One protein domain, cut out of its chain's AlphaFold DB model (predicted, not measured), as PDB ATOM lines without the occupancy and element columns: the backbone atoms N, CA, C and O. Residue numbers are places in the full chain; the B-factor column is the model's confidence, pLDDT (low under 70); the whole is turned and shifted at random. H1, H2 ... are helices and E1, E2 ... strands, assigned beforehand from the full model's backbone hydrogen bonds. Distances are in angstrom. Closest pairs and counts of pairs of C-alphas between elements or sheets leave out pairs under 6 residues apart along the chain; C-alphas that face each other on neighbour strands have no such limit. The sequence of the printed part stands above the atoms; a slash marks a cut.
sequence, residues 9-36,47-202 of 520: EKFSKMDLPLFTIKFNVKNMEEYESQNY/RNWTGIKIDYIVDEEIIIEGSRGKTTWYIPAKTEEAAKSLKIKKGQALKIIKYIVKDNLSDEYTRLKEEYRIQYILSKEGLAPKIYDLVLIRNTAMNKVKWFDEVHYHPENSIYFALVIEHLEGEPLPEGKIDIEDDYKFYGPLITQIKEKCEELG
ATOM      1  N   GLU A   9      37.028 -38.724   2.859       64.38
ATOM      2  CA  GLU A   9      37.185 -40.162   2.583       64.38
ATOM      3  C   GLU A   9      37.267 -40.506   1.080       64.38
ATOM      4  O   GLU A   9      37.812 -41.538   0.682       64.38
ATOM      5  N   LYS A  10      36.724 -39.656   0.199       66.06
ATOM      6  CA  LYS A  10      36.822 -39.886  -1.248       66.06
ATOM      7  C   LYS A  10      38.187 -39.489  -1.817       66.06
ATOM      8  O   LYS A  10      38.599 -40.053  -2.828       66.06
ATOM      9  N   PHE A  11      38.890 -38.561  -1.166       70.19
ATOM     10  CA  PHE A  11      40.237 -38.130  -1.550       70.19
ATOM     11  C   PHE A  11      41.318 -39.053  -0.999       70.19
ATOM     12  O   PHE A  11      42.319 -39.264  -1.670       70.19
ATOM     13  N   SER A  12      41.108 -39.657   0.175       65.44
ATOM     14  CA  SER A  12      42.074 -40.589   0.781       65.44
ATOM     15  C   SER A  12      42.311 -41.859  -0.043       65.44
ATOM     16  O   SER A  12      43.287 -42.567   0.181       65.44
ATOM     17  N   LYS A  13      41.429 -42.154  -1.006       67.12
ATOM     18  CA  LYS A  13      41.582 -43.249  -1.976       67.12
ATOM     19  C   LYS A  13      42.455 -42.866  -3.179       67.12
ATOM     20  O   LYS A  13      42.733 -43.722  -4.015       67.12
ATOM     21  N   MET A  14      42.846 -41.597  -3.303       71.56
ATOM     22  CA  MET A  14      43.717 -41.107  -4.369       71.56
ATOM     23  C   MET A  14      45.168 -41.147  -3.899       71.56
ATOM     24  O   MET A  14      45.509 -40.557  -2.879       71.56
ATOM     25  N   ASP A  15      46.022 -41.809  -4.672       80.88
ATOM     26  CA  ASP A  15      47.470 -41.838  -4.452       80.88
ATOM     27  C   ASP A  15      48.114 -40.520  -4.931       80.88
ATOM     28  O   ASP A  15      48.772 -40.472  -5.968       80.88
ATOM     29  N   LEU A  16      47.807 -39.415  -4.242       83.81
ATOM     30  CA  LEU A  16      48.342 -38.077  -4.516       83.81
ATOM     31  C   LEU A  16      48.929 -37.457  -3.239       83.81
ATOM     32  O   LEU A  16      48.340 -37.606  -2.163       83.81
ATOM     33  N   PRO A  17      50.025 -36.681  -3.334       89.50
ATOM     34  CA  PRO A  17      50.539 -35.923  -2.200       89.50
ATOM     35  C   PRO A  17      49.499 -34.925  -1.677       89.50
ATOM     36  O   PRO A  17      48.898 -34.180  -2.450       89.50
ATOM     37  N   LEU A  18      49.309 -34.875  -0.356       89.88
ATOM     38  CA  LEU A  18      48.408 -33.927   0.300       89.88
ATOM     39  C   LEU A  18      49.197 -32.821   1.007       89.88
ATOM     40  O   LEU A  18      49.858 -33.046   2.022       89.88
ATOM     41  N   PHE A  19      49.071 -31.594   0.519       93.00
ATOM     42  CA  PHE A  19      49.652 -30.409   1.132       93.00
ATOM     43  C   PHE A  19      48.591 -29.692   1.960       93.00
ATOM     44  O   PHE A  19      47.614 -29.160   1.444       93.00
ATOM     45  N   THR A  20      48.781 -29.667   3.276       92.00
ATOM     46  CA  THR A  20      47.971 -28.820   4.165       92.00
ATOM     47  C   THR A  20      48.595 -27.435   4.239       92.00
ATOM     48  O   THR A  20      49.750 -27.341   4.657       92.00
ATOM     49  N   ILE A  21      47.863 -26.409   3.810       91.00
ATOM     50  CA  ILE A  21      48.317 -25.016   3.709       91.00
ATOM     51  C   ILE A  21      47.240 -24.135   4.344       91.00
ATOM     52  O   ILE A  21      46.054 -24.369   4.117       91.00
ATOM     53  N   LYS A  22      47.618 -23.113   5.114       88.31
ATOM     54  CA  LYS A  22      46.665 -22.096   5.565       88.31
ATOM     55  C   LYS A  22      46.755 -20.911   4.623       88.31
ATOM     56  O   LYS A  22      47.768 -20.222   4.638       88.31
ATOM     57  N   PHE A  23      45.728 -20.652   3.814       86.56
ATOM     58  CA  PHE A  23      45.737 -19.442   2.992       86.56
ATOM     59  C   PHE A  23      44.383 -18.752   2.867       86.56
ATOM     60  O   PHE A  23      43.346 -19.398   2.712       86.56
ATOM     61  N   ASN A  24      44.423 -17.422   2.886       83.31
ATOM     62  CA  ASN A  24      43.270 -16.541   2.759       83.31
ATOM     63  C   ASN A  24      43.482 -15.496   1.672       83.31
ATOM     64  O   ASN A  24      44.588 -15.007   1.466       83.31
ATOM     65  N   VAL A  25      42.393 -15.097   1.030       78.31
ATOM     66  CA  VAL A  25      42.359 -13.909   0.175       78.31
ATOM     67  C   VAL A  25      42.311 -12.658   1.063       78.31
ATOM     68  O   VAL A  25      41.332 -12.458   1.779       78.31
ATOM     69  N   LYS A  26      43.360 -11.827   1.028       76.06
ATOM     70  CA  LYS A  26      43.467 -10.564   1.783       76.06
ATOM     71  C   LYS A  26      42.778  -9.418   1.055       76.06
ATOM     72  O   LYS A  26      41.849  -8.822   1.583       76.06
ATOM     73  N   ASN A  27      43.232  -9.152  -0.166       69.19
ATOM     74  CA  ASN A  27      42.719  -8.104  -1.037       69.19
ATOM     75  C   ASN A  27      42.428  -8.695  -2.416       69.19
ATOM     76  O   ASN A  27      43.120  -9.609  -2.874       69.19
ATOM     77  N   MET A  28      41.405  -8.159  -3.073       65.88
ATOM     78  CA  MET A  28      41.096  -8.446  -4.469       65.88
ATOM     79  C   MET A  28      40.995  -7.120  -5.205       65.88
ATOM     80  O   MET A  28      40.124  -6.312  -4.885       65.88
ATOM     81  N   GLU A  29      41.870  -6.917  -6.181       58.09
ATOM     82  CA  GLU A  29      41.784  -5.799  -7.111       58.09
ATOM     83  C   GLU A  29      41.320  -6.346  -8.465       58.09
ATOM     84  O   GLU A  29      42.017  -7.127  -9.125       58.09
ATOM     85  N   GLU A  30      40.084  -6.005  -8.837       55.25
ATOM     86  CA  GLU A  30      39.552  -6.263 -10.174       55.25
ATOM     87  C   GLU A  30      40.214  -5.249 -11.124       55.25
ATOM     88  O   GLU A  30      39.988  -4.050 -10.991       55.25
ATOM     89  N   TYR A  31      41.059  -5.702 -12.057       49.53
ATOM     90  CA  TYR A  31      41.598  -4.829 -13.103       49.53
ATOM     91  C   TYR A  31      40.789  -4.998 -14.395       49.53
ATOM     92  O   TYR A  31      40.658  -6.103 -14.930       49.53
ATOM     93  N   GLU A  32      40.251  -3.899 -14.927       41.75
ATOM     94  CA  GLU A  32      39.745  -3.842 -16.300       41.75
ATOM     95  C   GLU A  32      40.937  -3.717 -17.252       41.75
ATOM     96  O   GLU A  32      41.729  -2.777 -17.164       41.75
ATOM     97  N   SER A  33      41.110  -4.661 -18.182       40.25
ATOM     98  CA  SER A  33      42.027  -4.420 -19.295       40.25
ATOM     99  C   SER A  33      41.351  -3.438 -20.249       40.25
ATOM    100  O   SER A  33      40.392  -3.823 -20.913       40.25
ATOM    101  N   GLN A  34      41.856  -2.209 -20.344       36.44
ATOM    102  CA  GLN A  34      41.272  -1.105 -21.127       36.44
ATOM    103  C   GLN A  34      41.105  -1.355 -22.647       36.44
ATOM    104  O   GLN A  34      40.603  -0.483 -23.342       36.44
ATOM    105  N   ASN A  35      41.463  -2.534 -23.174       37.59
ATOM    106  CA  ASN A  35      41.460  -2.850 -24.610       37.59
ATOM    107  C   ASN A  35      40.638  -4.101 -24.967       37.59
ATOM    108  O   ASN A  35      41.058  -4.890 -25.811       37.59
ATOM    109  N   TYR A  36      39.490  -4.334 -24.327       38.44
ATOM    110  CA  TYR A  36      38.611  -5.446 -24.704       38.44
ATOM    111  C   TYR A  36      37.226  -4.941 -25.115       38.44
ATOM    112  O   TYR A  36      36.621  -4.198 -24.344       38.44
ATOM    113  N   ARG A  47      32.312 -15.641 -20.171       40.25
ATOM    114  CA  ARG A  47      33.283 -15.616 -21.277       40.25
ATOM    115  C   ARG A  47      34.335 -14.512 -21.244       40.25
ATOM    116  O   ARG A  47      35.401 -14.736 -21.786       40.25
ATOM    117  N   ASN A  48      34.096 -13.421 -20.522       42.09
ATOM    118  CA  ASN A  48      35.098 -12.377 -20.304       42.09
ATOM    119  C   ASN A  48      35.268 -12.180 -18.812       42.09
ATOM    120  O   ASN A  48      34.369 -11.676 -18.151       42.09
ATOM    121  N   TRP A  49      36.360 -12.667 -18.241       41.31
ATOM    122  CA  TRP A  49      36.719 -12.265 -16.889       41.31
ATOM    123  C   TRP A  49      38.215 -12.103 -16.825       41.31
ATOM    124  O   TRP A  49      38.972 -13.038 -17.090       41.31
ATOM    125  N   THR A  50      38.593 -10.862 -16.568       47.19
ATOM    126  CA  THR A  50      39.952 -10.441 -16.307       47.19
ATOM    127  C   THR A  50      40.417 -11.121 -15.029       47.19
ATOM    128  O   THR A  50      39.645 -11.276 -14.085       47.19
ATOM    129  N   GLY A  51      41.665 -11.592 -15.015       52.59
ATOM    130  CA  GLY A  51      42.255 -12.107 -13.784       52.59
ATOM    131  C   GLY A  51      42.077 -11.092 -12.651       52.59
ATOM    132  O   GLY A  51      42.108  -9.892 -12.890       52.59
ATOM    133  N   ILE A  52      41.863 -11.556 -11.426       60.00
ATOM    134  CA  ILE A  52      41.921 -10.681 -10.251       60.00
ATOM    135  C   ILE A  52      43.339 -10.761  -9.716       60.00
ATOM    136  O   ILE A  52      43.863 -11.867  -9.523       60.00
ATOM    137  N   LYS A  53      43.957  -9.606  -9.467       67.31
ATOM    138  CA  LYS A  53      45.189  -9.550  -8.686       67.31
ATOM    139  C   LYS A  53      44.822  -9.810  -7.230       67.31
ATOM    140  O   LYS A  53      43.939  -9.147  -6.684       67.31
ATOM    141  N   ILE A  54      45.446 -10.823  -6.634       72.00
ATOM    142  CA  ILE A  54      45.116 -11.255  -5.279       72.00
ATOM    143  C   ILE A  54      46.353 -11.228  -4.409       72.00
ATOM    144  O   ILE A  54      47.361 -11.850  -4.735       72.00
ATOM    145  N   ASP A  55      46.200 -10.590  -3.259       81.62
ATOM    146  CA  ASP A  55      47.102 -10.776  -2.138       81.62
ATOM    147  C   ASP A  55      46.615 -11.979  -1.334       81.62
ATOM    148  O   ASP A  55      45.540 -11.944  -0.726       81.62
ATOM    149  N   TYR A  56      47.391 -13.057  -1.336       83.12
ATOM    150  CA  TYR A  56      47.145 -14.211  -0.482       83.12
ATOM    151  C   TYR A  56      47.917 -14.037   0.824       83.12
ATOM    152  O   TYR A  56      49.117 -13.789   0.788       83.12
ATOM    153  N   ILE A  57      47.257 -14.193   1.970       84.81
ATOM    154  CA  ILE A  57      47.941 -14.414   3.249       84.81
ATOM    155  C   ILE A  57      48.134 -15.914   3.396       84.81
ATOM    156  O   ILE A  57      47.139 -16.635   3.455       84.81
ATOM    157  N   VAL A  58      49.379 -16.367   3.468       83.88
ATOM    158  CA  VAL A  58      49.754 -17.759   3.724       83.88
ATOM    159  C   VAL A  58      50.395 -17.848   5.103       83.88
ATOM    160  O   VAL A  58      51.211 -16.999   5.449       83.88
ATOM    161  N   ASP A  59      49.989 -18.841   5.897       84.50
ATOM    162  CA  ASP A  59      50.485 -19.068   7.263       84.50
ATOM    163  C   ASP A  59      50.466 -17.790   8.134       84.50
ATOM    164  O   ASP A  59      51.385 -17.507   8.890       84.50
ATOM    165  N   GLU A  60      49.375 -17.022   8.019       77.00
ATOM    166  CA  GLU A  60      49.022 -15.821   8.810       77.00
ATOM    167  C   GLU A  60      49.830 -14.542   8.540       77.00
ATOM    168  O   GLU A  60      49.252 -13.457   8.623       77.00
ATOM    169  N   GLU A  61      51.098 -14.638   8.144       80.25
ATOM    170  CA  GLU A  61      51.985 -13.467   8.036       80.25
ATOM    171  C   GLU A  61      52.497 -13.201   6.611       80.25
ATOM    172  O   GLU A  61      52.791 -12.055   6.257       80.25
ATOM    173  N   ILE A  62      52.556 -14.224   5.751       84.88
ATOM    174  CA  ILE A  62      53.222 -14.117   4.449       84.88
ATOM    175  C   ILE A  62      52.234 -13.626   3.400       84.88
ATOM    176  O   ILE A  62      51.283 -14.324   3.049       84.88
ATOM    177  N   ILE A  63      52.485 -12.439   2.856       85.25
ATOM    178  CA  ILE A  63      51.686 -11.877   1.766       85.25
ATOM    179  C   ILE A  63      52.320 -12.271   0.436       85.25
ATOM    180  O   ILE A  63      53.442 -11.874   0.123       85.25
ATOM    181  N   ILE A  64      51.582 -13.038  -0.358       86.81
ATOM    182  CA  ILE A  64      51.987 -13.460  -1.693       86.81
ATOM    183  C   ILE A  64      51.081 -12.787  -2.709       86.81
ATOM    184  O   ILE A  64      49.878 -13.041  -2.752       86.81
ATOM    185  N   GLU A  65      51.684 -11.978  -3.571       84.62
ATOM    186  CA  GLU A  65      51.005 -11.450  -4.743       84.62
ATOM    187  C   GLU A  65      50.870 -12.559  -5.788       84.62
ATOM    188  O   GLU A  65      51.858 -13.063  -6.335       84.62
ATOM    189  N   GLY A  66      49.633 -12.933  -6.070       79.44
ATOM    190  CA  GLY A  66      49.304 -13.869  -7.120       79.44
ATOM    191  C   GLY A  66      48.146 -13.369  -7.961       79.44
ATOM    192  O   GLY A  66      47.793 -12.188  -7.995       79.44
ATOM    193  N   SER A  67      47.544 -14.307  -8.666       73.31
ATOM    194  CA  SER A  67      46.417 -14.015  -9.528       73.31
ATOM    195  C   SER A  67      45.374 -15.101  -9.399       73.31
ATOM    196  O   SER A  67      45.588 -16.180  -8.841       73.31
ATOM    197  N   ARG A  68      44.183 -14.789  -9.869       68.94
ATOM    198  CA  ARG A  68      43.067 -15.713  -9.863       68.94
ATOM    199  C   ARG A  68      42.306 -15.564 -11.163       68.94
ATOM    200  O   ARG A  68      42.239 -14.457 -11.671       68.94
ATOM    201  N   GLY A  69      41.771 -16.689 -11.638       62.41
ATOM    202  CA  GLY A  69      40.729 -16.902 -12.643       62.41
ATOM    203  C   GLY A  69      39.334 -17.046 -12.001       62.41
ATOM    204  O   GLY A  69      39.180 -17.045 -10.776       62.41
ATOM    205  N   LYS A  70      38.288 -17.280 -12.794       56.22
ATOM    206  CA  LYS A  70      36.951 -17.606 -12.260       56.22
ATOM    207  C   LYS A  70      36.982 -18.858 -11.364       56.22
ATOM    208  O   LYS A  70      36.393 -18.845 -10.278       56.22
ATOM    209  N   THR A  71      37.727 -19.887 -11.762       60.88
ATOM    210  CA  THR A  71      37.853 -21.192 -11.086       60.88
ATOM    211  C   THR A  71      39.282 -21.620 -10.770       60.88
ATOM    212  O   THR A  71      39.473 -22.662 -10.150       60.88
ATOM    213  N   THR A  72      40.291 -20.837 -11.143       70.31
ATOM    214  CA  THR A  72      41.698 -21.188 -10.893       70.31
ATOM    215  C   THR A  72      42.351 -20.168  -9.969       70.31
ATOM    216  O   THR A  72      42.174 -18.971 -10.170       70.31
ATOM    217  N   TRP A  73      43.121 -20.605  -8.976       78.69
ATOM    218  CA  TRP A  73      43.993 -19.735  -8.176       78.69
ATOM    219  C   TRP A  73      45.445 -19.986  -8.555       78.69
ATOM    220  O   TRP A  73      45.841 -21.130  -8.762       78.69
ATOM    221  N   TYR A  74      46.229 -18.920  -8.654       82.06
ATOM    222  CA  TYR A  74      47.648 -18.975  -8.961       82.06
ATOM    223  C   TYR A  74      48.436 -18.266  -7.869       82.06
ATOM    224  O   TYR A  74      48.273 -17.063  -7.656       82.06
ATOM    225  N   ILE A  75      49.286 -19.025  -7.182       87.94
ATOM    226  CA  ILE A  75      50.052 -18.550  -6.031       87.94
ATOM    227  C   ILE A  75      51.540 -18.842  -6.284       87.94
ATOM    228  O   ILE A  75      51.955 -20.001  -6.184       87.94
ATOM    229  N   PRO A  76      52.344 -17.833  -6.674       88.69
ATOM    230  CA  PRO A  76      53.753 -18.028  -6.999       88.69
ATOM    231  C   PRO A  76      54.660 -18.010  -5.761       88.69
ATOM    232  O   PRO A  76      54.555 -17.139  -4.901       88.69
ATOM    233  N   ALA A  77      55.627 -18.924  -5.706       91.25
ATOM    234  CA  ALA A  77      56.666 -18.968  -4.681       91.25
ATOM    235  C   ALA A  77      57.911 -18.178  -5.124       91.25
ATOM    236  O   ALA A  77      58.918 -18.747  -5.559       91.25
ATOM    237  N   LYS A  78      57.840 -16.845  -5.031       88.38
ATOM    238  CA  LYS A  78      58.939 -15.941  -5.431       88.38
ATOM    239  C   LYS A  78      60.086 -15.886  -4.409       88.38
ATOM    240  O   LYS A  78      61.238 -15.665  -4.779       88.38
ATOM    241  N   THR A  79      59.792 -16.114  -3.129       91.44
ATOM    242  CA  THR A  79      60.770 -16.131  -2.026       91.44
ATOM    243  C   THR A  79      60.906 -17.537  -1.436       91.44
ATOM    244  O   THR A  79      60.018 -18.374  -1.601       91.44
ATOM    245  N   GLU A  80      62.010 -17.809  -0.734       92.06
ATOM    246  CA  GLU A  80      62.205 -19.091  -0.026       92.06
ATOM    247  C   GLU A  80      61.148 -19.313   1.066       92.06
ATOM    248  O   GLU A  80      60.671 -20.424   1.283       92.06
ATOM    249  N   GLU A  81      60.736 -18.234   1.726       90.81
ATOM    250  CA  GLU A  81      59.712 -18.251   2.766       90.81
ATOM    251  C   GLU A  81      58.325 -18.610   2.207       90.81
ATOM    252  O   GLU A  81      57.629 -19.475   2.748       90.81
ATOM    253  N   ALA A  82      57.960 -18.024   1.062       88.94
ATOM    254  CA  ALA A  82      56.744 -18.374   0.335       88.94
ATOM    255  C   ALA A  82      56.775 -19.834  -0.144       88.94
ATOM    256  O   ALA A  82      55.790 -20.555   0.000       88.94
ATOM    257  N   ALA A  83      57.913 -20.288  -0.674       91.75
ATOM    258  CA  ALA A  83      58.102 -21.663  -1.131       91.75
ATOM    259  C   ALA A  83      57.878 -22.677  -0.000       91.75
ATOM    260  O   ALA A  83      57.089 -23.615  -0.150       91.75
ATOM    261  N   LYS A  84      58.501 -22.435   1.160       92.00
ATOM    262  CA  LYS A  84      58.365 -23.274   2.356       92.00
ATOM    263  C   LYS A  84      56.907 -23.397   2.807       92.00
ATOM    264  O   LYS A  84      56.448 -24.509   3.062       92.00
ATOM    265  N   SER A  85      56.185 -22.283   2.852       89.56
ATOM    266  CA  SER A  85      54.795 -22.225   3.335       89.56
ATOM    267  C   SER A  85      53.809 -22.866   2.355       89.56
ATOM    268  O   SER A  85      52.876 -23.567   2.740       89.56
ATOM    269  N   LEU A  86      54.073 -22.730   1.052       91.19
ATOM    270  CA  LEU A  86      53.305 -23.389  -0.007       91.19
ATOM    271  C   LEU A  86      53.694 -24.861  -0.233       91.19
ATOM    272  O   LEU A  86      53.046 -25.541  -1.027       91.19
ATOM    273  N   LYS A  87      54.735 -25.358   0.452       94.38
ATOM    274  CA  LYS A  87      55.292 -26.716   0.302       94.38
ATOM    275  C   LYS A  87      55.773 -27.027  -1.121       94.38
ATOM    276  O   LYS A  87      55.677 -28.159  -1.589       94.38
ATOM    277  N   ILE A  88      56.316 -26.019  -1.796       94.44
ATOM    278  CA  ILE A  88      56.913 -26.112  -3.137       94.44
ATOM    279  C   ILE A  88      58.307 -25.471  -3.129       94.44
ATOM    280  O   ILE A  88      58.791 -25.035  -2.088       94.44
ATOM    281  N   LYS A  89      59.002 -25.439  -4.269       95.06
ATOM    282  CA  LYS A  89      60.327 -24.809  -4.399       95.06
ATOM    283  C   LYS A  89      60.214 -23.358  -4.863       95.06
ATOM    284  O   LYS A  89      59.279 -22.996  -5.577       95.06
ATOM    285  N   LYS A  90      61.204 -22.534  -4.510       93.88
ATOM    286  CA  LYS A  90      61.343 -21.183  -5.063       93.88
ATOM    287  C   LYS A  90      61.417 -21.254  -6.593       93.88
ATOM    288  O   LYS A  90      62.103 -22.115  -7.143       93.88
ATOM    289  N   GLY A  91      60.696 -20.362  -7.269       88.25
ATOM    290  CA  GLY A  91      60.555 -20.386  -8.729       88.25
ATOM    291  C   GLY A  91      59.493 -21.369  -9.239       88.25
ATOM    292  O   GLY A  91      59.389 -21.584 -10.444       88.25
ATOM    293  N   GLN A  92      58.686 -21.959  -8.353       92.12
ATOM    294  CA  GLN A  92      57.469 -22.694  -8.707       92.12
ATOM    295  C   GLN A  92      56.216 -21.895  -8.333       92.12
ATOM    296  O   GLN A  92      56.281 -20.874  -7.649       92.12
ATOM    297  N   ALA A  93      55.055 -22.370  -8.768       88.81
ATOM    298  CA  ALA A  93      53.759 -21.839  -8.381       88.81
ATOM    299  C   ALA A  93      52.745 -22.964  -8.158       88.81
ATOM    300  O   ALA A  93      52.791 -24.001  -8.827       88.81
ATOM    301  N   LEU A  94      51.801 -22.726  -7.245       88.69
ATOM    302  CA  LEU A  94      50.599 -23.542  -7.118       88.69
ATOM    303  C   LEU A  94      49.519 -23.005  -8.047       88.69
ATOM    304  O   LEU A  94      49.081 -21.860  -7.918       88.69
ATOM    305  N   LYS A  95      49.053 -23.866  -8.949       82.62
ATOM    306  CA  LYS A  95      47.859 -23.646  -9.762       82.62
ATOM    307  C   LYS A  95      46.726 -24.483  -9.179       82.62
ATOM    308  O   LYS A  95      46.600 -25.662  -9.496       82.62
ATOM    309  N   ILE A  96      45.936 -23.885  -8.291       82.25
ATOM    310  CA  ILE A  96      44.828 -24.544  -7.591       82.25
ATOM    311  C   ILE A  96      43.584 -24.498  -8.473       82.25
ATOM    312  O   ILE A  96      43.183 -23.439  -8.954       82.25
ATOM    313  N   ILE A  97      42.963 -25.653  -8.669       73.25
ATOM    314  CA  ILE A  97      41.851 -25.867  -9.586       73.25
ATOM    315  C   ILE A  97      40.589 -26.091  -8.755       73.25
ATOM    316  O   ILE A  97      40.489 -27.052  -7.991       73.25
ATOM    317  N   LYS A  98      39.601 -25.205  -8.891       62.66
ATOM    318  CA  LYS A  98      38.327 -25.333  -8.184       62.66
ATOM    319  C   LYS A  98      37.290 -26.042  -9.055       62.66
ATOM    320  O   LYS A  98      36.598 -25.396  -9.836       62.66
ATOM    321  N   TYR A  99      37.097 -27.336  -8.806       55.44
ATOM    322  CA  TYR A  99      35.936 -28.104  -9.267       55.44
ATOM    323  C   TYR A  99      35.533 -29.132  -8.217       55.44
ATOM    324  O   TYR A  99      35.925 -30.289  -8.271       55.44
ATOM    325  N   ILE A 100      34.731 -28.722  -7.241       52.75
ATOM    326  CA  ILE A 100      33.925 -29.695  -6.505       52.75
ATOM    327  C   ILE A 100      32.533 -29.119  -6.357       52.75
ATOM    328  O   ILE A 100      32.117 -28.612  -5.317       52.75
ATOM    329  N   VAL A 101      31.842 -29.115  -7.486       47.00
ATOM    330  CA  VAL A 101      30.458 -28.698  -7.575       47.00
ATOM    331  C   VAL A 101      29.804 -29.597  -8.605       47.00
ATOM    332  O   VAL A 101      30.133 -29.513  -9.780       47.00
ATOM    333  N   LYS A 102      28.852 -30.413  -8.154       41.81
ATOM    334  CA  LYS A 102      27.955 -31.266  -8.951       41.81
ATOM    335  C   LYS A 102      28.515 -32.504  -9.661       41.81
ATOM    336  O   LYS A 102      27.726 -33.433  -9.794       41.81
ATOM    337  N   ASP A 103      29.791 -32.588 -10.032       46.78
ATOM    338  CA  ASP A 103      30.278 -33.741 -10.812       46.78
ATOM    339  C   ASP A 103      30.910 -34.859  -9.952       46.78
ATOM    340  O   ASP A 103      31.405 -34.632  -8.842       46.78
ATOM    341  N   ASN A 104      30.844 -36.099 -10.451       58.12
ATOM    342  CA  ASN A 104      31.440 -37.286  -9.837       58.12
ATOM    343  C   ASN A 104      32.961 -37.101  -9.709       58.12
ATOM    344  O   ASN A 104      33.663 -36.962 -10.708       58.12
ATOM    345  N   LEU A 105      33.475 -37.137  -8.475       63.31
ATOM    346  CA  LEU A 105      34.898 -36.956  -8.170       63.31
ATOM    347  C   LEU A 105      35.816 -37.872  -9.012       63.31
ATOM    348  O   LEU A 105      36.917 -37.467  -9.372       63.31
ATOM    349  N   SER A 106      35.364 -39.089  -9.336       60.47
ATOM    350  CA  SER A 106      36.123 -40.048 -10.151       60.47
ATOM    351  C   SER A 106      36.261 -39.615 -11.613       60.47
ATOM    352  O   SER A 106      37.330 -39.777 -12.207       60.47
ATOM    353  N   ASP A 107      35.198 -39.067 -12.197       56.62
ATOM    354  CA  ASP A 107      35.205 -38.598 -13.586       56.62
ATOM    355  C   ASP A 107      36.055 -37.333 -13.711       56.62
ATOM    356  O   ASP A 107      36.870 -37.212 -14.624       56.62
ATOM    357  N   GLU A 108      35.947 -36.444 -12.724       60.97
ATOM    358  CA  GLU A 108      36.757 -35.233 -12.642       60.97
ATOM    359  C   GLU A 108      38.244 -35.554 -12.448       60.97
ATOM    360  O   GLU A 108      39.092 -35.010 -13.149       60.97
ATOM    361  N   TYR A 109      38.582 -36.503 -11.570       67.81
ATOM    362  CA  TYR A 109      39.965 -36.950 -11.403       67.81
ATOM    363  C   TYR A 109      40.532 -37.569 -12.690       67.81
ATOM    364  O   TYR A 109      41.681 -37.312 -13.050       67.81
ATOM    365  N   THR A 110      39.722 -38.342 -13.417       59.22
ATOM    366  CA  THR A 110      40.119 -38.941 -14.699       59.22
ATOM    367  C   THR A 110      40.361 -37.865 -15.760       59.22
ATOM    368  O   THR A 110      41.391 -37.892 -16.431       59.22
ATOM    369  N   ARG A 111      39.465 -36.873 -15.866       63.62
ATOM    370  CA  ARG A 111      39.637 -35.700 -16.737       63.62
ATOM    371  C   ARG A 111      40.942 -34.966 -16.423       63.62
ATOM    372  O   ARG A 111      41.744 -34.739 -17.324       63.62
ATOM    373  N   LEU A 112      41.183 -34.661 -15.147       66.38
ATOM    374  CA  LEU A 112      42.381 -33.949 -14.696       66.38
ATOM    375  C   LEU A 112      43.677 -34.716 -14.996       66.38
ATOM    376  O   LEU A 112      44.685 -34.090 -15.319       66.38
ATOM    377  N   LYS A 113      43.674 -36.056 -14.926       66.25
ATOM    378  CA  LYS A 113      44.838 -36.876 -15.311       66.25
ATOM    379  C   LYS A 113      45.177 -36.764 -16.794       66.25
ATOM    380  O   LYS A 113      46.352 -36.656 -17.139       66.25
ATOM    381  N   GLU A 114      44.172 -36.799 -17.663       57.81
ATOM    382  CA  GLU A 114      44.391 -36.658 -19.105       57.81
ATOM    383  C   GLU A 114      44.856 -35.240 -19.456       57.81
ATOM    384  O   GLU A 114      45.811 -35.071 -20.214       57.81
ATOM    385  N   GLU A 115      44.280 -34.217 -18.821       64.19
ATOM    386  CA  GLU A 115      44.725 -32.825 -18.967       64.19
ATOM    387  C   GLU A 115      46.172 -32.630 -18.498       64.19
ATOM    388  O   GLU A 115      46.985 -32.035 -19.214       64.19
ATOM    389  N   TYR A 116      46.524 -33.185 -17.333       72.31
ATOM    390  CA  TYR A 116      47.896 -33.211 -16.822       72.31
ATOM    391  C   TYR A 116      48.855 -33.848 -17.831       72.31
ATOM    392  O   TYR A 116      49.900 -33.277 -18.143       72.31
ATOM    393  N   ARG A 117      48.490 -35.012 -18.382       68.62
ATOM    394  CA  ARG A 117      49.299 -35.727 -19.373       68.62
ATOM    395  C   ARG A 117      49.526 -34.882 -20.629       68.62
ATOM    396  O   ARG A 117      50.657 -34.820 -21.109       68.62
ATOM    397  N   ILE A 118      48.488 -34.231 -21.153       64.62
ATOM    398  CA  ILE A 118      48.589 -33.373 -22.344       64.62
ATOM    399  C   ILE A 118      49.514 -32.184 -22.070       64.62
ATOM    400  O   ILE A 118      50.441 -31.940 -22.843       64.62
ATOM    401  N   GLN A 119      49.323 -31.475 -20.953       69.88
ATOM    402  CA  GLN A 119      50.177 -30.334 -20.605       69.88
ATOM    403  C   GLN A 119      51.628 -30.758 -20.355       69.88
ATOM    404  O   GLN A 119      52.552 -30.055 -20.759       69.88
ATOM    405  N   TYR A 120      51.846 -31.927 -19.752       73.38
ATOM    406  CA  TYR A 120      53.182 -32.483 -19.567       73.38
ATOM    407  C   TYR A 120      53.889 -32.720 -20.910       73.38
ATOM    408  O   TYR A 120      55.054 -32.351 -21.058       73.38
ATOM    409  N   ILE A 121      53.187 -33.257 -21.914       68.94
ATOM    410  CA  ILE A 121      53.727 -33.432 -23.271       68.94
ATOM    411  C   ILE A 121      54.038 -32.072 -23.913       68.94
ATOM    412  O   ILE A 121      55.153 -31.873 -24.387       68.94
ATOM    413  N   LEU A 122      53.112 -31.109 -23.855       69.12
ATOM    414  CA  LEU A 122      53.329 -29.759 -24.397       69.12
ATOM    415  C   LEU A 122      54.502 -29.033 -23.719       69.12
ATOM    416  O   LEU A 122      55.225 -28.286 -24.377       69.12
ATOM    417  N   SER A 123      54.731 -29.274 -22.423       73.62
ATOM    418  CA  SER A 123      55.859 -28.684 -21.692       73.62
ATOM    419  C   SER A 123      57.219 -29.184 -22.189       73.62
ATOM    420  O   SER A 123      58.178 -28.415 -22.213       73.62
ATOM    421  N   LYS A 124      57.310 -30.440 -22.657       72.75
ATOM    422  CA  LYS A 124      58.547 -30.986 -23.247       72.75
ATOM    423  C   LYS A 124      58.916 -30.313 -24.565       72.75
ATOM    424  O   LYS A 124      60.095 -30.199 -24.875       72.75
ATOM    425  N   GLU A 125      57.914 -29.827 -25.287       68.56
ATOM    426  CA  GLU A 125      58.067 -29.098 -26.547       68.56
ATOM    427  C   GLU A 125      58.202 -27.576 -26.332       68.56
ATOM    428  O   GLU A 125      58.242 -26.812 -27.293       68.56
ATOM    429  N   GLY A 126      58.246 -27.107 -25.077       69.12
ATOM    430  CA  GLY A 126      58.361 -25.683 -24.740       69.12
ATOM    431  C   GLY A 126      57.088 -24.861 -24.982       69.12
ATOM    432  O   GLY A 126      57.150 -23.635 -25.005       69.12
ATOM    433  N   LEU A 127      55.936 -25.515 -25.158       66.69
ATOM    434  CA  LEU A 127      54.646 -24.869 -25.438       66.69
ATOM    435  C   LEU A 127      53.804 -24.611 -24.174       66.69
ATOM    436  O   LEU A 127      52.775 -23.938 -24.242       66.69
ATOM    437  N   ALA A 128      54.234 -25.128 -23.021       70.81
ATOM    438  CA  ALA A 128      53.596 -24.943 -21.718       70.81
ATOM    439  C   ALA A 128      54.651 -24.855 -20.595       70.81
ATOM    440  O   ALA A 128      55.756 -25.375 -20.773       70.81
ATOM    441  N   PRO A 129      54.333 -24.248 -19.431       73.06
ATOM    442  CA  PRO A 129      55.218 -24.269 -18.269       73.06
ATOM    443  C   PRO A 129      55.544 -25.697 -17.841       73.06
ATOM    444  O   PRO A 129      54.696 -26.592 -17.934       73.06
ATOM    445  N   LYS A 130      56.750 -25.912 -17.311       79.62
ATOM    446  CA  LYS A 130      57.117 -27.226 -16.787       79.62
ATOM    447  C   LYS A 130      56.204 -27.616 -15.628       79.62
ATOM    448  O   LYS A 130      56.036 -26.856 -14.674       79.62
ATOM    449  N   ILE A 131      55.651 -28.825 -15.698       82.62
ATOM    450  CA  ILE A 131      54.856 -29.406 -14.616       82.62
ATOM    451  C   ILE A 131      55.744 -30.320 -13.779       82.62
ATOM    452  O   ILE A 131      56.452 -31.175 -14.312       82.62
ATOM    453  N   TYR A 132      55.699 -30.122 -12.467       87.19
ATOM    454  CA  TYR A 132      56.458 -30.901 -11.499       87.19
ATOM    455  C   TYR A 132      55.601 -31.962 -10.820       87.19
ATOM    456  O   TYR A 132      56.084 -33.074 -10.641       87.19
ATOM    457  N   ASP A 133      54.357 -31.634 -10.454       87.19
ATOM    458  CA  ASP A 133      53.515 -32.548  -9.679       87.19
ATOM    459  C   ASP A 133      52.013 -32.222  -9.786       87.19
ATOM    460  O   ASP A 133      51.636 -31.089 -10.111       87.19
ATOM    461  N   LEU A 134      51.170 -33.210  -9.483       85.75
ATOM    462  CA  LEU A 134      49.730 -33.079  -9.255       85.75
ATOM    463  C   LEU A 134      49.456 -33.423  -7.790       85.75
ATOM    464  O   LEU A 134      49.712 -34.537  -7.348       85.75
ATOM    465  N   VAL A 135      48.910 -32.472  -7.041       88.94
ATOM    466  CA  VAL A 135      48.784 -32.567  -5.584       88.94
ATOM    467  C   VAL A 135      47.372 -32.227  -5.124       88.94
ATOM    468  O   VAL A 135      46.594 -31.581  -5.831       88.94
ATOM    469  N   LEU A 136      47.044 -32.644  -3.908       88.88
ATOM    470  CA  LEU A 136      45.862 -32.202  -3.184       88.88
ATOM    471  C   LEU A 136      46.255 -31.080  -2.223       88.88
ATOM    472  O   LEU A 136      47.227 -31.208  -1.487       88.88
ATOM    473  N   ILE A 137      45.480 -30.001  -2.183       89.50
ATOM    474  CA  ILE A 137      45.660 -28.911  -1.223       89.50
ATOM    475  C   ILE A 137      44.515 -28.938  -0.225       89.50
ATOM    476  O   ILE A 137      43.375 -28.691  -0.607       89.50
ATOM    477  N   ARG A 138      44.809 -29.181   1.052       89.94
ATOM    478  CA  ARG A 138      43.872 -28.943   2.156       89.94
ATOM    479  C   ARG A 138      44.075 -27.526   2.662       89.94
ATOM    480  O   ARG A 138      45.109 -27.242   3.265       89.94
ATOM    481  N   ASN A 139      43.097 -26.660   2.429       89.44
ATOM    482  CA  ASN A 139      43.130 -25.313   2.973       89.44
ATOM    483  C   ASN A 139      42.485 -25.281   4.354       89.44
ATOM    484  O   ASN A 139      41.291 -25.538   4.474       89.44
ATOM    485  N   THR A 140      43.246 -24.943   5.388       89.88
ATOM    486  CA  THR A 140      42.738 -24.880   6.769       89.88
ATOM    487  C   THR A 140      41.980 -23.591   7.082       89.88
ATOM    488  O   THR A 140      41.414 -23.480   8.164       89.88
ATOM    489  N   ALA A 141      41.924 -22.630   6.155       86.25
ATOM    490  CA  ALA A 141      41.196 -21.382   6.335       86.25
ATOM    491  C   ALA A 141      39.927 -21.294   5.473       86.25
ATOM    492  O   ALA A 141      39.890 -21.732   4.317       86.25
ATOM    493  N   MET A 142      38.885 -20.671   6.032       85.38
ATOM    494  CA  MET A 142      37.657 -20.368   5.305       85.38
ATOM    495  C   MET A 142      37.897 -19.230   4.312       85.38
ATOM    496  O   MET A 142      38.263 -18.124   4.703       85.38
ATOM    497  N   ASN A 143      37.592 -19.456   3.035       80.50
ATOM    498  CA  ASN A 143      37.738 -18.424   2.010       80.50
ATOM    499  C   ASN A 143      36.392 -17.859   1.562       80.50
ATOM    500  O   ASN A 143      35.510 -18.599   1.119       80.50
ATOM    501  N   LYS A 144      36.265 -16.529   1.611       77.69
ATOM    502  CA  LYS A 144      35.168 -15.788   0.981       77.69
ATOM    503  C   LYS A 144      35.533 -15.503  -0.471       77.69
ATOM    504  O   LYS A 144      36.524 -14.844  -0.765       77.69
ATOM    505  N   VAL A 145      34.710 -15.993  -1.384       70.25
ATOM    506  CA  VAL A 145      34.997 -16.007  -2.816       70.25
ATOM    507  C   VAL A 145      33.818 -15.383  -3.547       70.25
ATOM    508  O   VAL A 145      32.743 -15.974  -3.616       70.25
ATOM    509  N   LYS A 146      34.012 -14.189  -4.110       61.84
ATOM    510  CA  LYS A 146      33.033 -13.576  -5.017       61.84
ATOM    511  C   LYS A 146      33.110 -14.258  -6.387       61.84
ATOM    512  O   LYS A 146      34.212 -14.419  -6.930       61.84
ATOM    513  N   TRP A 147      31.967 -14.703  -6.901       58.09
ATOM    514  CA  TRP A 147      31.748 -15.325  -8.206       58.09
ATOM    515  C   TRP A 147      30.642 -14.570  -8.930       58.09
ATOM    516  O   TRP A 147      29.483 -14.675  -8.544       58.09
ATOM    517  N   PHE A 148      30.992 -13.853  -9.999       56.22
ATOM    518  CA  PHE A 148      30.048 -12.946 -10.660       56.22
ATOM    519  C   PHE A 148      29.430 -11.995  -9.613       56.22
ATOM    520  O   PHE A 148      30.175 -11.349  -8.870       56.22
ATOM    521  N   ASP A 149      28.104 -11.990  -9.499       55.66
ATOM    522  CA  ASP A 149      27.344 -11.183  -8.542       55.66
ATOM    523  C   ASP A 149      27.058 -11.919  -7.217       55.66
ATOM    524  O   ASP A 149      26.429 -11.368  -6.316       55.66
ATOM    525  N   GLU A 150      27.533 -13.158  -7.062       55.91
ATOM    526  CA  GLU A 150      27.286 -13.996  -5.887       55.91
ATOM    527  C   GLU A 150      28.524 -14.147  -4.996       55.91
ATOM    528  O   GLU A 150      29.673 -14.168  -5.439       55.91
ATOM    529  N   VAL A 151      28.298 -14.298  -3.691       69.50
ATOM    530  CA  VAL A 151      29.350 -14.579  -2.709       69.50
ATOM    531  C   VAL A 151      29.237 -16.028  -2.243       69.50
ATOM    532  O   VAL A 151      28.194 -16.465  -1.748       69.50
ATOM    533  N   HIS A 152      30.342 -16.761  -2.346       72.00
ATOM    534  CA  HIS A 152      30.480 -18.130  -1.861       72.00
ATOM    535  C   HIS A 152      31.477 -18.197  -0.711       72.00
ATOM    536  O   HIS A 152      32.417 -17.408  -0.633       72.00
ATOM    537  N   TYR A 153      31.292 -19.191   0.152       77.12
ATOM    538  CA  TYR A 153      32.202 -19.492   1.248       77.12
ATOM    539  C   TYR A 153      32.730 -20.909   1.065       77.12
ATOM    540  O   TYR A 153      31.955 -21.852   0.892       77.12
ATOM    541  N   HIS A 154      34.050 -21.050   1.041       80.19
ATOM    542  CA  HIS A 154      34.708 -22.346   1.112       80.19
ATOM    543  C   HIS A 154      34.996 -22.644   2.576       80.19
ATOM    544  O   HIS A 154      35.738 -21.863   3.172       80.19
ATOM    545  N   PRO A 155      34.427 -23.713   3.155       81.38
ATOM    546  CA  PRO A 155      34.674 -24.089   4.537       81.38
ATOM    547  C   PRO A 155      36.155 -24.333   4.812       81.38
ATOM    548  O   PRO A 155      36.924 -24.686   3.912       81.38
ATOM    549  N   GLU A 156      36.530 -24.205   6.079       84.25
ATOM    550  CA  GLU A 156      37.815 -24.697   6.568       84.25
ATOM    551  C   GLU A 156      37.982 -26.182   6.220       84.25
ATOM    552  O   GLU A 156      37.018 -26.947   6.183       84.25
ATOM    553  N   ASN A 157      39.221 -26.587   5.953       85.56
ATOM    554  CA  ASN A 157      39.619 -27.931   5.531       85.56
ATOM    555  C   ASN A 157      39.092 -28.378   4.159       85.56
ATOM    556  O   ASN A 157      39.148 -29.564   3.833       85.56
ATOM    557  N   SER A 158      38.653 -27.443   3.313       83.25
ATOM    558  CA  SER A 158      38.354 -27.739   1.908       83.25
ATOM    559  C   SER A 158      39.579 -28.321   1.191       83.25
ATOM    560  O   SER A 158      40.687 -27.792   1.316       83.25
ATOM    561  N   ILE A 159      39.368 -29.386   0.413       84.44
ATOM    562  CA  ILE A 159      40.404 -30.030  -0.404       84.44
ATOM    563  C   ILE A 159      40.244 -29.607  -1.868       84.44
ATOM    564  O   ILE A 159      39.137 -29.612  -2.404       84.44
ATOM    565  N   TYR A 160      41.353 -29.256  -2.516       83.81
ATOM    566  CA  TYR A 160      41.422 -28.866  -3.925       83.81
ATOM    567  C   TYR A 160      42.443 -29.715  -4.672       83.81
ATOM    568  O   TYR A 160      43.441 -30.129  -4.090       83.81
ATOM    569  N   PHE A 161      42.256 -29.890  -5.978       82.81
ATOM    570  CA  PHE A 161      43.349 -30.308  -6.853       82.81
ATOM    571  C   PHE A 161      44.251 -29.113  -7.154       82.81
ATOM    572  O   PHE A 161      43.761 -27.998  -7.355       82.81
ATOM    573  N   ALA A 162      45.559 -29.329  -7.222       85.69
ATOM    574  CA  ALA A 162      46.499 -28.318  -7.676       85.69
ATOM    575  C   ALA A 162      47.635 -28.922  -8.496       85.69
ATOM    576  O   ALA A 162      48.064 -30.048  -8.263       85.69
ATOM    577  N   LEU A 163      48.146 -28.137  -9.438       84.69
ATOM    578  CA  LEU A 163      49.376 -28.444 -10.157       84.69
ATOM    579  C   LEU A 163      50.528 -27.640  -9.559       84.69
ATOM    580  O   LEU A 163      50.396 -26.431  -9.345       84.69
ATOM    581  N   VAL A 164      51.661 -28.306  -9.345       89.31
ATOM    582  CA  VAL A 164      52.939 -27.646  -9.074       89.31
ATOM    583  C   VAL A 164      53.608 -27.388 -10.413       89.31
ATOM    584  O   VAL A 164      53.992 -28.327 -11.114       89.31
ATOM    585  N   ILE A 165      53.736 -26.119 -10.780       85.69
ATOM    586  CA  ILE A 165      54.266 -25.702 -12.082       85.69
ATOM    587  C   ILE A 165      55.424 -24.726 -11.926       85.69
ATOM    588  O   ILE A 165      55.643 -24.158 -10.861       85.69
ATOM    589  N   GLU A 166      56.183 -24.538 -12.995       85.25
ATOM    590  CA  GLU A 166      57.189 -23.486 -13.102       85.25
ATOM    591  C   GLU A 166      56.554 -22.093 -12.997       85.25
ATOM    592  O   GLU A 166      55.512 -21.814 -13.597       85.25
ATOM    593  N   HIS A 167      57.184 -21.214 -12.215       83.31
ATOM    594  CA  HIS A 167      56.859 -19.795 -12.191       83.31
ATOM    595  C   HIS A 167      57.678 -19.068 -13.259       83.31
ATOM    596  O   HIS A 167      58.895 -19.213 -13.319       83.31
ATOM    597  N   LEU A 168      57.000 -18.270 -14.082       69.56
ATOM    598  CA  LEU A 168      57.596 -17.455 -15.140       69.56
ATOM    599  C   LEU A 168      57.284 -15.973 -14.859       69.56
ATOM    600  O   LEU A 168      56.237 -15.675 -14.286       69.56
ATOM    601  N   GLU A 169      58.157 -15.046 -15.263       61.03
ATOM    602  CA  GLU A 169      58.001 -13.586 -15.082       61.03
ATOM    603  C   GLU A 169      57.871 -12.841 -16.437       61.03
ATOM    604  O   GLU A 169      58.427 -13.288 -17.437       61.03
ATOM    605  N   GLY A 170      57.170 -11.690 -16.480       52.12
ATOM    606  CA  GLY A 170      57.329 -10.623 -17.508       52.12
ATOM    607  C   GLY A 170      56.060  -9.743 -17.744       52.12
ATOM    608  O   GLY A 170      55.336  -9.589 -16.793       52.12
ATOM    609  N   GLU A 171      55.704  -9.214 -18.928       47.78
ATOM    610  CA  GLU A 171      54.528  -8.313 -19.201       47.78
ATOM    611  C   GLU A 171      53.205  -8.944 -19.821       47.78
ATOM    612  O   GLU A 171      53.001 -10.135 -19.637       47.78
ATOM    613  N   PRO A 172      52.235  -8.280 -20.515       49.69
ATOM    614  CA  PRO A 172      50.937  -8.902 -20.869       49.69
ATOM    615  C   PRO A 172      50.990  -9.969 -21.991       49.69
ATOM    616  O   PRO A 172      52.042 -10.260 -22.561       49.69
ATOM    617  N   LEU A 173      49.815 -10.562 -22.284       51.56
ATOM    618  CA  LEU A 173      49.535 -11.443 -23.435       51.56
ATOM    619  C   LEU A 173      50.262 -10.952 -24.705       51.56
ATOM    620  O   LEU A 173      50.172  -9.760 -25.000       51.56
ATOM    621  N   PRO A 174      50.942 -11.832 -25.466       53.00
ATOM    622  CA  PRO A 174      51.708 -11.422 -26.635       53.00
ATOM    623  C   PRO A 174      50.771 -11.060 -27.796       53.00
ATOM    624  O   PRO A 174      50.328 -11.933 -28.550       53.00
ATOM    625  N   GLU A 175      50.487  -9.768 -27.930       57.44
ATOM    626  CA  GLU A 175      49.710  -9.179 -29.025       57.44
ATOM    627  C   GLU A 175      50.254  -9.638 -30.396       57.44
ATOM    628  O   GLU A 175      51.471  -9.703 -30.602       57.44
ATOM    629  N   GLY A 176      49.372 -10.059 -31.310       59.81
ATOM    630  CA  GLY A 176      49.729 -10.571 -32.641       59.81
ATOM    631  C   GLY A 176      50.253 -12.016 -32.691       59.81
ATOM    632  O   GLY A 176      50.381 -12.589 -33.774       59.81
ATOM    633  N   LYS A 177      50.565 -12.648 -31.547       59.66
ATOM    634  CA  LYS A 177      50.833 -14.105 -31.472       59.66
ATOM    635  C   LYS A 177      49.604 -14.896 -31.051       59.66
ATOM    636  O   LYS A 177      49.448 -16.052 -31.459       59.66
ATOM    637  N   ILE A 178      48.796 -14.276 -30.200       60.94
ATOM    638  CA  ILE A 178      47.490 -14.745 -29.770       60.94
ATOM    639  C   ILE A 178      46.544 -13.560 -29.902       60.94
ATOM    640  O   ILE A 178      46.650 -12.589 -29.155       60.94
ATOM    641  N   ASP A 179      45.600 -13.692 -30.816       61.78
ATOM    642  CA  ASP A 179      44.544 -12.728 -31.064       61.78
ATOM    643  C   ASP A 179      43.198 -13.338 -30.674       61.78
ATOM    644  O   ASP A 179      43.054 -14.566 -30.581       61.78
ATOM    645  N   ILE A 180      42.216 -12.481 -30.391       57.47
ATOM    646  CA  ILE A 180      40.923 -12.906 -29.860       57.47
ATOM    647  C   ILE A 180      39.811 -12.194 -30.618       57.47
ATOM    648  O   ILE A 180      39.778 -10.971 -30.687       57.47
ATOM    649  N   GLU A 181      38.921 -12.985 -31.210       56.31
ATOM    650  CA  GLU A 181      37.841 -12.514 -32.081       56.31
ATOM    651  C   GLU A 181      36.579 -12.217 -31.256       56.31
ATOM    652  O   GLU A 181      36.428 -12.701 -30.128       56.31
ATOM    653  N   ASP A 182      35.614 -11.505 -31.845       46.91
ATOM    654  CA  ASP A 182      34.334 -11.138 -31.211       46.91
ATOM    655  C   ASP A 182      33.507 -12.339 -30.697       46.91
ATOM    656  O   ASP A 182      32.569 -12.178 -29.908       46.91
ATOM    657  N   ASP A 183      33.816 -13.561 -31.147       48.59
ATOM    658  CA  ASP A 183      33.173 -14.804 -30.708       48.59
ATOM    659  C   ASP A 183      33.975 -15.606 -29.661       48.59
ATOM    660  O   ASP A 183      33.590 -16.737 -29.328       48.59
ATOM    661  N   TYR A 184      35.030 -14.998 -29.106       49.56
ATOM    662  CA  TYR A 184      35.941 -15.553 -28.097       49.56
ATOM    663  C   TYR A 184      36.779 -16.738 -28.581       49.56
ATOM    664  O   TYR A 184      37.221 -17.570 -27.779       49.56
ATOM    665  N   LYS A 185      36.988 -16.856 -29.893       53.69
ATOM    666  CA  LYS A 185      37.996 -17.760 -30.442       53.69
ATOM    667  C   LYS A 185      39.369 -17.115 -30.391       53.69
ATOM    668  O   LYS A 185      39.534 -15.942 -30.706       53.69
ATOM    669  N   PHE A 186      40.343 -17.944 -30.044       58.09
ATOM    670  CA  PHE A 186      41.753 -17.598 -30.084       58.09
ATOM    671  C   PHE A 186      42.316 -18.016 -31.437       58.09
ATOM    672  O   PHE A 186      42.109 -19.152 -31.882       58.09
ATOM    673  N   TYR A 187      43.035 -17.108 -32.069       61.19
ATOM    674  CA  TYR A 187      43.761 -17.340 -33.307       61.19
ATOM    675  C   TYR A 187      45.150 -16.717 -33.200       61.19
ATOM    676  O   TYR A 187      45.532 -16.189 -32.158       61.19
ATOM    677  N   GLY A 188      45.941 -16.875 -34.250       69.88
ATOM    678  CA  GLY A 188      47.306 -16.379 -34.301       69.88
ATOM    679  C   GLY A 188      48.347 -17.502 -34.337       69.88
ATOM    680  O   GLY A 188      48.032 -18.670 -34.069       69.88
ATOM    681  N   PRO A 189      49.595 -17.163 -34.693       67.19
ATOM    682  CA  PRO A 189      50.651 -18.131 -34.983       67.19
ATOM    683  C   PRO A 189      50.892 -19.168 -33.878       67.19
ATOM    684  O   PRO A 189      51.101 -20.341 -34.178       67.19
ATOM    685  N   LEU A 190      50.815 -18.771 -32.601       69.38
ATOM    686  CA  LEU A 190      51.057 -19.685 -31.479       69.38
ATOM    687  C   LEU A 190      49.904 -20.685 -31.292       69.38
ATOM    688  O   LEU A 190      50.133 -21.848 -30.967       69.38
ATOM    689  N   ILE A 191      48.663 -20.259 -31.542       70.62
ATOM    690  CA  ILE A 191      47.497 -21.151 -31.490       70.62
ATOM    691  C   ILE A 191      47.557 -22.183 -32.622       70.62
ATOM    692  O   ILE A 191      47.237 -23.350 -32.397       70.62
ATOM    693  N   THR A 192      47.976 -21.770 -33.820       72.44
ATOM    694  CA  THR A 192      48.176 -22.676 -34.960       72.44
ATOM    695  C   THR A 192      49.264 -23.704 -34.660       72.44
ATOM    696  O   THR A 192      49.001 -24.899 -34.759       72.44
ATOM    697  N   GLN A 193      50.420 -23.259 -34.158       73.00
ATOM    698  CA  GLN A 193      51.534 -24.137 -33.786       73.00
ATOM    699  C   GLN A 193      51.127 -25.209 -32.761       73.00
ATOM    700  O   GLN A 193      51.487 -26.376 -32.896       73.00
ATOM    701  N   ILE A 194      50.346 -24.841 -31.737       70.00
ATOM    702  CA  ILE A 194      49.855 -25.799 -30.733       70.00
ATOM    703  C   ILE A 194      48.912 -26.829 -31.366       70.00
ATOM    704  O   ILE A 194      48.987 -28.011 -31.029       70.00
ATOM    705  N   LYS A 195      48.020 -26.403 -32.272       68.56
ATOM    706  CA  LYS A 195      47.080 -27.303 -32.958       68.56
ATOM    707  C   LYS A 195      47.806 -28.309 -33.843       68.56
ATOM    708  O   LYS A 195      47.540 -29.499 -33.702       68.56
ATOM    709  N   GLU A 196      48.724 -27.835 -34.681       69.62
ATOM    710  CA  GLU A 196      49.561 -28.675 -35.547       69.62
ATOM    711  C   GLU A 196      50.344 -29.686 -34.709       69.62
ATOM    712  O   GLU A 196      50.321 -30.883 -34.984       69.62
ATOM    713  N   LYS A 197      50.943 -29.236 -33.597       68.06
ATOM    714  CA  LYS A 197      51.699 -30.129 -32.718       68.06
ATOM    715  C   LYS A 197      50.827 -31.180 -32.033       68.06
ATOM    716  O   LYS A 197      51.252 -32.320 -31.868       68.06
ATOM    717  N   CYS A 198      49.608 -30.826 -31.631       64.62
ATOM    718  CA  CYS A 198      48.659 -31.800 -31.093       64.62
ATOM    719  C   CYS A 198      48.294 -32.853 -32.150       64.62
ATOM    720  O   CYS A 198      48.297 -34.042 -31.843       64.62
ATOM    721  N   GLU A 199      48.039 -32.424 -33.387       65.19
ATOM    722  CA  GLU A 199      47.710 -33.309 -34.505       65.19
ATOM    723  C   GLU A 199      48.852 -34.285 -34.831       65.19
ATOM    724  O   GLU A 199      48.607 -35.489 -34.899       65.19
ATOM    725  N   GLU A 200      50.100 -33.805 -34.911       65.81
ATOM    726  CA  GLU A 200      51.300 -34.648 -35.071       65.81
ATOM    727  C   GLU A 200      51.400 -35.738 -33.999       65.81
ATOM    728  O   GLU A 200      51.778 -36.877 -34.272       65.81
ATOM    729  N   LEU A 201      51.065 -35.383 -32.759       57.06
ATOM    730  CA  LEU A 201      51.168 -36.270 -31.605       57.06
ATOM    731  C   LEU A 201      49.952 -37.199 -31.455       57.06
ATOM    732  O   LEU A 201      49.887 -37.966 -30.491       57.06
ATOM    733  N   GLY A 202      48.975 -37.133 -32.369       52.69
ATOM    734  CA  GLY A 202      47.714 -37.871 -32.260       52.69
ATOM    735  C   GLY A 202      46.883 -37.452 -31.043       52.69
ATOM    736  O   GLY A 202      46.043 -38.213 -30.558       52.69
TER     737      GLY A 202
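AT A GLANCE: This is residues 9 to 36 and 47 to 202 of the 520 residues of the protein "4Fe-4S single cluster protein" of Alkalibaculum bacchi (UniProt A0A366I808). One eight-stranded sheet curls like part of a barrel, with the short helix H1 in its hollow and the long helix H2 packed along its outer face over E7 and E10. E1 at one edge runs on into E2 at the other, the two-stranded hairpin E8 and E9 lies beside E2, and H3 stands beyond H2, away from the sheet, after a long link. The printed part has 184 residues with three named helices and ten named strands, in the order E1 E2 E3 E4 E5 H1 E6 H2 E7 E8 E9 E10 H3. The sheet's order is E1 E7 E10 E6 E5 E4 E3 E2, mixed, and the class is mixed, helices and strands. The whole is compact, with a radius of gyration of the C-alphas of 17.3 A and spans of 43 by 40 by 36 A.

IN THESE COORDINATES: The large sheet holds E1, residues 18 to 21, with C-alpha 18 at (48.408, -33.927, 0.300); E7, residues 131 to 139, 21.5 A long; E10, residues 158 to 166, 24.5 A long; and E6, residues 92 to 97, 16.0 A long. It goes on with E5, residues 72 to 76; E4, residues 62 to 68, 17.6 A long; E3, residues 52 to 58, 17.5 A long; and E2, residues 23 to 30, 19.6 A long. E8, residues 143 to 147, and E9, residues 150 to 154, form a second, antiparallel sheet. H1 is residues 80 to 86. H2 is residues 105 to 124, 28.7 A from C-alpha 105 at (34.898, -36.956, -8.170) to C-alpha 124. H3 is residues 189 to 200, 16.5 A long, ending with C-alpha 200 at (51.300, -34.648, -35.071).

HOW THE PARTS SIT: The large sheet is strongly twisted; from edge to edge its strands' lines turn by 69 degrees and the way across it turns by 121 degrees. E7 and E10 are antiparallel, with N 135 and O 162 2.8 A apart. E10 and E6 are antiparallel, with N 95 and O 163 at 2.9 A, and so are E6 and E5, with N 73 and O 96 at 2.8 A. E3, E4 and E5 make a meander, each strand the antiparallel neighbour of the one before; N 64 and O 56 are 2.8 A apart, N 74 and O 67 2.8 A. At the edges, E2 is antiparallel to E3, with N 26 and O 55 at 2.8 A, and E1 is parallel to E7, with N 19 and O 136 at 2.8 A. E2 bends by 56 degrees at residue 27, and E7 by 57 degrees at residue 134. H1 is on the sheet; its closest C-alphas to E1 are those of Leu 86 and Ile 21, 6.4 A apart. H2 is on the opposite face, along the strands, at 3 degrees to E10 on the local plane and at a height over the sheet of 9.6 A. E6, H2 and E7 form a split strand-helix-strand unit, two strands running the same way with E10 between them, and its crossover is right-handed. The closest C-alphas of E2 and E8 are those of Asn 24 and Asn 143, 5.9 A apart. In the hairpin E8 and E9, N 145 and O 152 are 2.8 A apart. H3 is not on the large sheet, but H2 and H3 are near each other. In H1, H2 and H3 every O i to N i+4 pair is within hydrogen-bond range.

THE WHOLE: The two C-alphas farthest apart are those of Glu 61 and Glu 200, 48.0 A. Residues 37 to 46 are not printed, and C-alphas 36 and 47 are 12.0 A apart across this cut. E10 to H3 is a long link of 22 residues, in which residues 179 to 180 pair antiparallel with residues 186 to 187. The mean pLDDT of the printed part is 71.5; 88 residues are under 70, among them residues 27 to 36, 98 to 115 and 168 to 190.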